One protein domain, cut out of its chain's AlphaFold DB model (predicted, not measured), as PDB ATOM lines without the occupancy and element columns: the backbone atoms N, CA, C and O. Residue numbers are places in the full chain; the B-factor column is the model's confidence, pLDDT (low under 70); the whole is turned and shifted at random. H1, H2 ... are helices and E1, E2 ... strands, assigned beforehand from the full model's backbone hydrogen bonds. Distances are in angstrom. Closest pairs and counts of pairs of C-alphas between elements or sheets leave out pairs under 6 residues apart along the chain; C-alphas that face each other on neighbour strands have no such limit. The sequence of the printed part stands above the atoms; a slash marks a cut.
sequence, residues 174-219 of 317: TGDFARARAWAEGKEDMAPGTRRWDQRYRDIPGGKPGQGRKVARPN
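What this domain is: This is residues 174 to 219 of the 317 residues of an uncharacterized protein of Alphaproteobacteria bacterium (UniProt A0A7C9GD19). A small two-stranded hairpin, E1 and E2, has helix H1 packed near one end, mostly on E2, while the loop of residues 199 to 214 makes a long arm beyond the other end. The 46 printed residues hold H1, E1 and E2 in that order, the strands antiparallel; the class is mixed, with under half of the residues in named elements. The whole is loose, radius of gyration of the C-alphas 12.1 A, and elongated, spanning 34 by 20 by 16 A.

How they stand to each other: Look first at E1, residues 195 to 198, and E2, residues 215 to 218, an antiparallel hairpin at 144 degrees; N 196 and O 217 are 3.0 A apart, within hydrogen-bond range. Then find H1, residues 174 to 184: its closest C-alphas to E2 are those of Ala 180 and Pro 218, 5.3 A; to E1, Ala 180 and Arg 195, 6.0 A. In H1 every O i to N i+4 pair is within hydrogen-bond range.

Where its parts are: Find C-alpha 174 at (100.434, -7.527, -92.636); H1 runs 15.6 A from there. E1, 9.6 A, begins at (100.555, -8.774, -78.582); E2, 10.1 A, ends at (99.406, -7.086, -82.736).

The domain as a whole: The C-alphas farthest apart, of Ala 191 and Gly 206, are 35.6 A apart. The printed part has no cut; E1 to E2 is a long link. Look for pLDDT under 70 at residues 200 to 205 and 209 to 210.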
ATOM      1  N   THR A 174     100.695  -6.073 -92.598       94.75
ATOM      2  CA  THR A 174     100.434  -7.527 -92.636       94.75
ATOM      3  C   THR A 174     101.480  -8.336 -91.857       94.75
ATOM      4  O   THR A 174     101.141  -9.353 -91.248       94.75
ATOM      5  N   GLY A 175     102.737  -7.875 -91.838       95.56
ATOM      6  CA  GLY A 175     103.821  -8.501 -91.074       95.56
ATOM      7  C   GLY A 175     103.539  -8.566 -89.569       95.56
ATOM      8  O   GLY A 175     103.798  -9.594 -88.946       95.56
ATOM      9  N   ASP A 176     102.903  -7.538 -89.007       96.00
ATOM     10  CA  ASP A 176     102.584  -7.463 -87.576       96.00
ATOM     11  C   ASP A 176     101.580  -8.558 -87.181       96.00
ATOM     12  O   ASP A 176     101.701  -9.204 -86.138       96.00
ATOM     13  N   PHE A 177     100.609  -8.840 -88.057       96.19
ATOM     14  CA  PHE A 177      99.645  -9.927 -87.861       96.19
ATOM     15  C   PHE A 177     100.286 -11.310 -87.999       96.19
ATOM     16  O   PHE A 177      99.910 -12.229 -87.268       96.19
ATOM     17  N   ALA A 178     101.252 -11.469 -88.907       96.25
ATOM     18  CA  ALA A 178     102.001 -12.715 -89.038       96.25
ATOM     19  C   ALA A 178     102.804 -13.013 -87.761       96.25
ATOM     20  O   ALA A 178     102.703 -14.119 -87.227       96.25
ATOM     21  N   ARG A 179     103.503 -12.011 -87.212       95.44
ATOM     22  CA  ARG A 179     104.224 -12.132 -85.935       95.44
ATOM     23  C   ARG A 179     103.289 -12.383 -84.758       95.44
ATOM     24  O   ARG A 179     103.566 -13.228 -83.915       95.44
ATOM     25  N   ALA A 180     102.136 -11.713 -84.704       96.44
ATOM     26  CA  ALA A 180     101.141 -11.981 -83.666       96.44
ATOM     27  C   ALA A 180     100.623 -13.421 -83.702       96.44
ATOM     28  O   ALA A 180     100.417 -14.039 -82.658       96.44
ATOM     29  N   ARG A 181     100.451 -13.986 -84.898       96.75
ATOM     30  CA  ARG A 181     100.124 -15.401 -85.049       96.75
ATOM     31  C   ARG A 181     101.274 -16.305 -84.597       96.75
ATOM     32  O   ARG A 181     101.007 -17.280 -83.903       96.75
ATOM     33  N   ALA A 182     102.517 -15.989 -84.955       96.88
ATOM     34  CA  ALA A 182     103.690 -16.746 -84.517       96.88
ATOM     35  C   ALA A 182     103.805 -16.775 -82.983       96.88
ATOM     36  O   ALA A 182     103.954 -17.849 -82.404       96.88
ATOM     37  N   TRP A 183     103.620 -15.628 -82.325       96.56
ATOM     38  CA  TRP A 183     103.535 -15.517 -80.866       96.56
ATOM     39  C   TRP A 183     102.458 -16.427 -80.268       96.56
ATOM     40  O   TRP A 183     102.724 -17.222 -79.372       96.56
ATOM     41  N   ALA A 184     101.245 -16.373 -80.813       96.19
ATOM     42  CA  ALA A 184     100.132 -17.207 -80.368       96.19
ATOM     43  C   ALA A 184     100.359 -18.715 -80.545       96.19
ATOM     44  O   ALA A 184      99.752 -19.521 -79.841       96.19
ATOM     45  N   GLU A 185     101.212 -19.094 -81.493       96.56
ATOM     46  CA  GLU A 185     101.636 -20.471 -81.745       96.56
ATOM     47  C   GLU A 185     102.879 -20.864 -80.918       96.56
ATOM     48  O   GLU A 185     103.375 -21.978 -81.073       96.56
ATOM     49  N   GLY A 186     103.390 -19.975 -80.053       95.81
ATOM     50  CA  GLY A 186     104.583 -20.200 -79.229       95.81
ATOM     51  C   GLY A 186     105.901 -20.160 -80.007       95.81
ATOM     52  O   GLY A 186     106.904 -20.695 -79.544       95.81
ATOM     53  N   LYS A 187     105.903 -19.572 -81.209       96.25
ATOM     54  CA  LYS A 187     107.075 -19.499 -82.098       96.25
ATOM     55  C   LYS A 187     107.902 -18.229 -81.910       96.25
ATOM     56  O   LYS A 187     109.047 -18.194 -82.343       96.25
ATOM     57  N   GLU A 188     107.324 -17.204 -81.291       93.88
ATOM     58  CA  GLU A 188     108.004 -15.961 -80.919       93.88
ATOM     59  C   GLU A 188     107.656 -15.615 -79.469       93.88
ATOM     60  O   GLU A 188     106.477 -15.583 -79.109       93.88
ATOM     61  N   ASP A 189     108.672 -15.336 -78.651       93.44
ATOM     62  CA  ASP A 189     108.490 -14.809 -77.297       93.44
ATOM     63  C   ASP A 189     108.532 -13.278 -77.350       93.44
ATOM     64  O   ASP A 189     109.594 -12.657 -77.389       93.44
ATOM     65  N   MET A 190     107.355 -12.678 -77.482       93.69
ATOM     66  CA  MET A 190     107.179 -11.241 -77.692       93.69
ATOM     67  C   MET A 190     107.022 -10.504 -76.364       93.69
ATOM     68  O   MET A 190     106.377 -11.021 -75.450       93.69
ATOM     69  N   ALA A 191     107.522  -9.267 -76.287       91.50
ATOM     70  CA  ALA A 191     107.449  -8.485 -75.056       91.50
ATOM     71  C   ALA A 191     105.991  -8.269 -74.602       91.50
ATOM     72  O   ALA A 191     105.101  -8.080 -75.446       91.50
ATOM     73  N   PRO A 192     105.692  -8.300 -73.288       89.38
ATOM     74  CA  PRO A 192     104.327  -8.141 -72.818       89.38
ATOM     75  C   PRO A 192     103.756  -6.801 -73.275       89.38
ATOM     76  O   PRO A 192     104.454  -5.792 -73.326       89.38
ATOM     77  N   GLY A 193     102.476  -6.795 -73.634       89.31
ATOM     78  CA  GLY A 193     101.827  -5.616 -74.190       89.31
ATOM     79  C   GLY A 193     102.049  -5.395 -75.689       89.31
ATOM     80  O   GLY A 193     101.304  -4.607 -76.255       89.31
ATOM     81  N   THR A 194     102.961  -6.100 -76.369       93.88
ATOM     82  CA  THR A 194     103.132  -5.987 -77.841       93.88
ATOM     83  C   THR A 194     102.120  -6.821 -78.631       93.88
ATOM     84  O   THR A 194     101.845  -6.558 -79.806       93.88
ATOM     85  N   ARG A 195     101.545  -7.853 -78.005       95.69
ATOM     86  CA  ARG A 195     100.555  -8.774 -78.582       95.69
ATOM     87  C   ARG A 195      99.354  -8.907 -77.663       95.69
ATOM     88  O   ARG A 195      99.472  -8.736 -76.450       95.69
ATOM     89  N   ARG A 196      98.194  -9.230 -78.237       94.31
ATOM     90  CA  ARG A 196      96.966  -9.455 -77.471       94.31
ATOM     91  C   ARG A 196      96.074 -10.526 -78.080       94.31
ATOM     92  O   ARG A 196      96.130 -10.825 -79.275       94.31
ATOM     93  N   TRP A 197      95.205 -11.062 -77.231       93.06
ATOM     94  CA  TRP A 197      94.106 -11.925 -77.637       93.06
ATOM     95  C   TRP A 197      92.825 -11.114 -77.764       93.06
ATOM     96  O   TRP A 197      92.212 -10.749 -76.760       93.06
ATOM     97  N   ASP A 198      92.371 -10.898 -78.993       89.31
ATOM     98  CA  ASP A 198      91.071 -10.282 -79.214       89.31
ATOM     99  C   ASP A 198      89.973 -11.332 -79.016       89.31
ATOM    100  O   ASP A 198      89.926 -12.367 -79.687       89.31
ATOM    101  N   GLN A 199      89.069 -11.047 -78.075       79.44
ATOM    102  CA  GLN A 199      87.871 -11.852 -77.808       79.44
ATOM    103  C   GLN A 199      86.622 -11.307 -78.527       79.44
ATOM    104  O   GLN A 199      85.511 -11.808 -78.335       79.44
ATOM    105  N   ARG A 200      86.780 -10.258 -79.344       59.19
ATOM    106  CA  ARG A 200      85.679  -9.522 -79.978       59.19
ATOM    107  C   ARG A 200      85.239 -10.164 -81.292       59.19
ATOM    108  O   ARG A 200      85.379  -9.567 -82.344       59.19
ATOM    109  N   TYR A 201      84.675 -11.365 -81.208       56.12
ATOM    110  CA  TYR A 201      83.740 -11.902 -82.205       56.12
ATOM    111  C   TYR A 201      82.742 -12.795 -81.463       56.12
ATOM    112  O   TYR A 201      82.798 -14.023 -81.538       56.12
ATOM    113  N   ARG A 202      81.878 -12.165 -80.654       51.12
ATOM    114  CA  ARG A 202      80.749 -12.849 -79.998       51.12
ATOM    115  C   ARG A 202      79.615 -13.175 -80.974       51.12
ATOM    116  O   ARG A 202      78.782 -14.008 -80.642       51.12
ATOM    117  N   ASP A 203      79.679 -12.645 -82.192       50.78
ATOM    118  CA  ASP A 203      78.678 -12.862 -83.231       50.78
ATOM    119  C   ASP A 203      79.267 -13.683 -84.380       50.78
ATOM    120  O   ASP A 203      79.322 -13.245 -85.525       50.78
ATOM    121  N   ILE A 204      79.725 -14.904 -84.088       58.38
ATOM    122  CA  ILE A 204      79.600 -15.941 -85.117       58.38
ATOM    123  C   ILE A 204      78.090 -16.166 -85.218       58.38
ATOM    124  O   ILE A 204      77.507 -16.548 -84.200       58.38
ATOM    125  N   PRO A 205      77.422 -15.917 -86.358       64.56
ATOM    126  CA  PRO A 205      75.998 -16.206 -86.474       64.56
ATOM    127  C   PRO A 205      75.736 -17.667 -86.068       64.56
ATOM    128  O   PRO A 205      76.241 -18.589 -86.704       64.56
ATOM    129  N   GLY A 206      75.017 -17.873 -84.957       75.06
ATOM    130  CA  GLY A 206      74.748 -19.194 -84.367       75.06
ATOM    131  C   GLY A 206      75.724 -19.690 -83.282       75.06
ATOM    132  O   GLY A 206      75.525 -20.784 -82.755       75.06
ATOM    133  N   GLY A 207      76.755 -18.925 -82.914       71.69
ATOM    134  CA  GLY A 207      77.678 -19.266 -81.828       71.69
ATOM    135  C   GLY A 207      77.052 -19.074 -80.443       71.69
ATOM    136  O   GLY A 207      76.415 -18.058 -80.171       71.69
ATOM    137  N   LYS A 208      77.240 -20.037 -79.534       73.56
ATOM    138  CA  LYS A 208      76.830 -19.884 -78.128       73.56
ATOM    139  C   LYS A 208      77.715 -18.839 -77.427       73.56
ATOM    140  O   LYS A 208      78.902 -18.737 -77.753       73.56
ATOM    141  N   PRO A 209      77.203 -18.117 -76.411       65.69
ATOM    142  CA  PRO A 209      78.031 -17.277 -75.549       65.69
ATOM    143  C   PRO A 209      79.269 -18.041 -75.053       65.69
ATOM    144  O   PRO A 209      79.153 -19.153 -74.543       65.69
ATOM    145  N   GLY A 210      80.460 -17.468 -75.253       68.31
ATOM    146  CA  GLY A 210      81.739 -18.105 -74.907       68.31
ATOM    147  C   GLY A 210      82.406 -18.920 -76.026       68.31
ATOM    148  O   GLY A 210      83.547 -19.330 -75.850       68.31
ATOM    149  N   GLN A 211      81.768 -19.101 -77.192       71.50
ATOM    150  CA  GLN A 211      82.369 -19.768 -78.365       71.50
ATOM    151  C   GLN A 211      83.159 -18.829 -79.294       71.50
ATOM    152  O   GLN A 211      83.502 -19.205 -80.415       71.50
ATOM    153  N   GLY A 212      83.454 -17.605 -78.853       71.56
ATOM    154  CA  GLY A 212      84.256 -16.672 -79.641       71.56
ATOM    155  C   GLY A 212      85.635 -17.261 -79.939       71.56
ATOM    156  O   GLY A 212      86.347 -17.701 -79.032       71.56
ATOM    157  N   ARG A 213      86.032 -17.267 -81.215       81.62
ATOM    158  CA  ARG A 213      87.396 -17.636 -81.602       81.62
ATOM    159  C   ARG A 213      88.356 -16.597 -81.022       81.62
ATOM    160  O   ARG A 213      88.239 -15.417 -81.339       81.62
ATOM    161  N   LYS A 214      89.325 -17.034 -80.211       88.81
ATOM    162  CA  LYS A 214      90.464 -16.190 -79.823       88.81
ATOM    163  C   LYS A 214      91.312 -15.935 -81.066       88.81
ATOM    164  O   LYS A 214      91.771 -16.885 -81.704       88.81
ATOM    165  N   VAL A 215      91.495 -14.669 -81.423       91.88
ATOM    166  CA  VAL A 215      92.341 -14.270 -82.552       91.88
ATOM    167  C   VAL A 215      93.514 -13.479 -82.006       91.88
ATOM    168  O   VAL A 215      93.328 -12.492 -81.298       91.88
ATOM    169  N   ALA A 216      94.722 -13.934 -82.319       95.50
ATOM    170  CA  ALA A 216      95.937 -13.222 -81.969       95.50
ATOM    171  C   ALA A 216      96.052 -11.962 -82.824       95.50
ATOM    172  O   ALA A 216      95.843 -12.013 -84.042       95.50
ATOM    173  N   ARG A 217      96.370 -10.836 -82.193       95.75
ATOM    174  CA  ARG A 217      96.522  -9.548 -82.864       95.75
ATOM    175  C   ARG A 217      97.779  -8.840 -82.365       95.75
ATOM    176  O   ARG A 217      98.137  -9.004 -81.193       95.75
ATOM    177  N   PRO A 218      98.447  -8.057 -83.228       96.62
ATOM    178  CA  PRO A 218      99.406  -7.086 -82.736       96.62
ATOM    179  C   PRO A 218      98.660  -6.106 -81.831       96.62
ATOM    180  O   PRO A 218      97.507  -5.754 -82.099       96.62
ATOM    181  N   ASN A 219      99.295  -5.696 -80.742       96.44
ATOM    182  CA  ASN A 219      98.826  -4.538 -80.010       96.44
ATOM    183  C   ASN A 219      99.415  -3.295 -80.693       96.44
ATOM    184  O   ASN A 219     100.635  -3.263 -80.870       96.44
TER     185      ASN A 219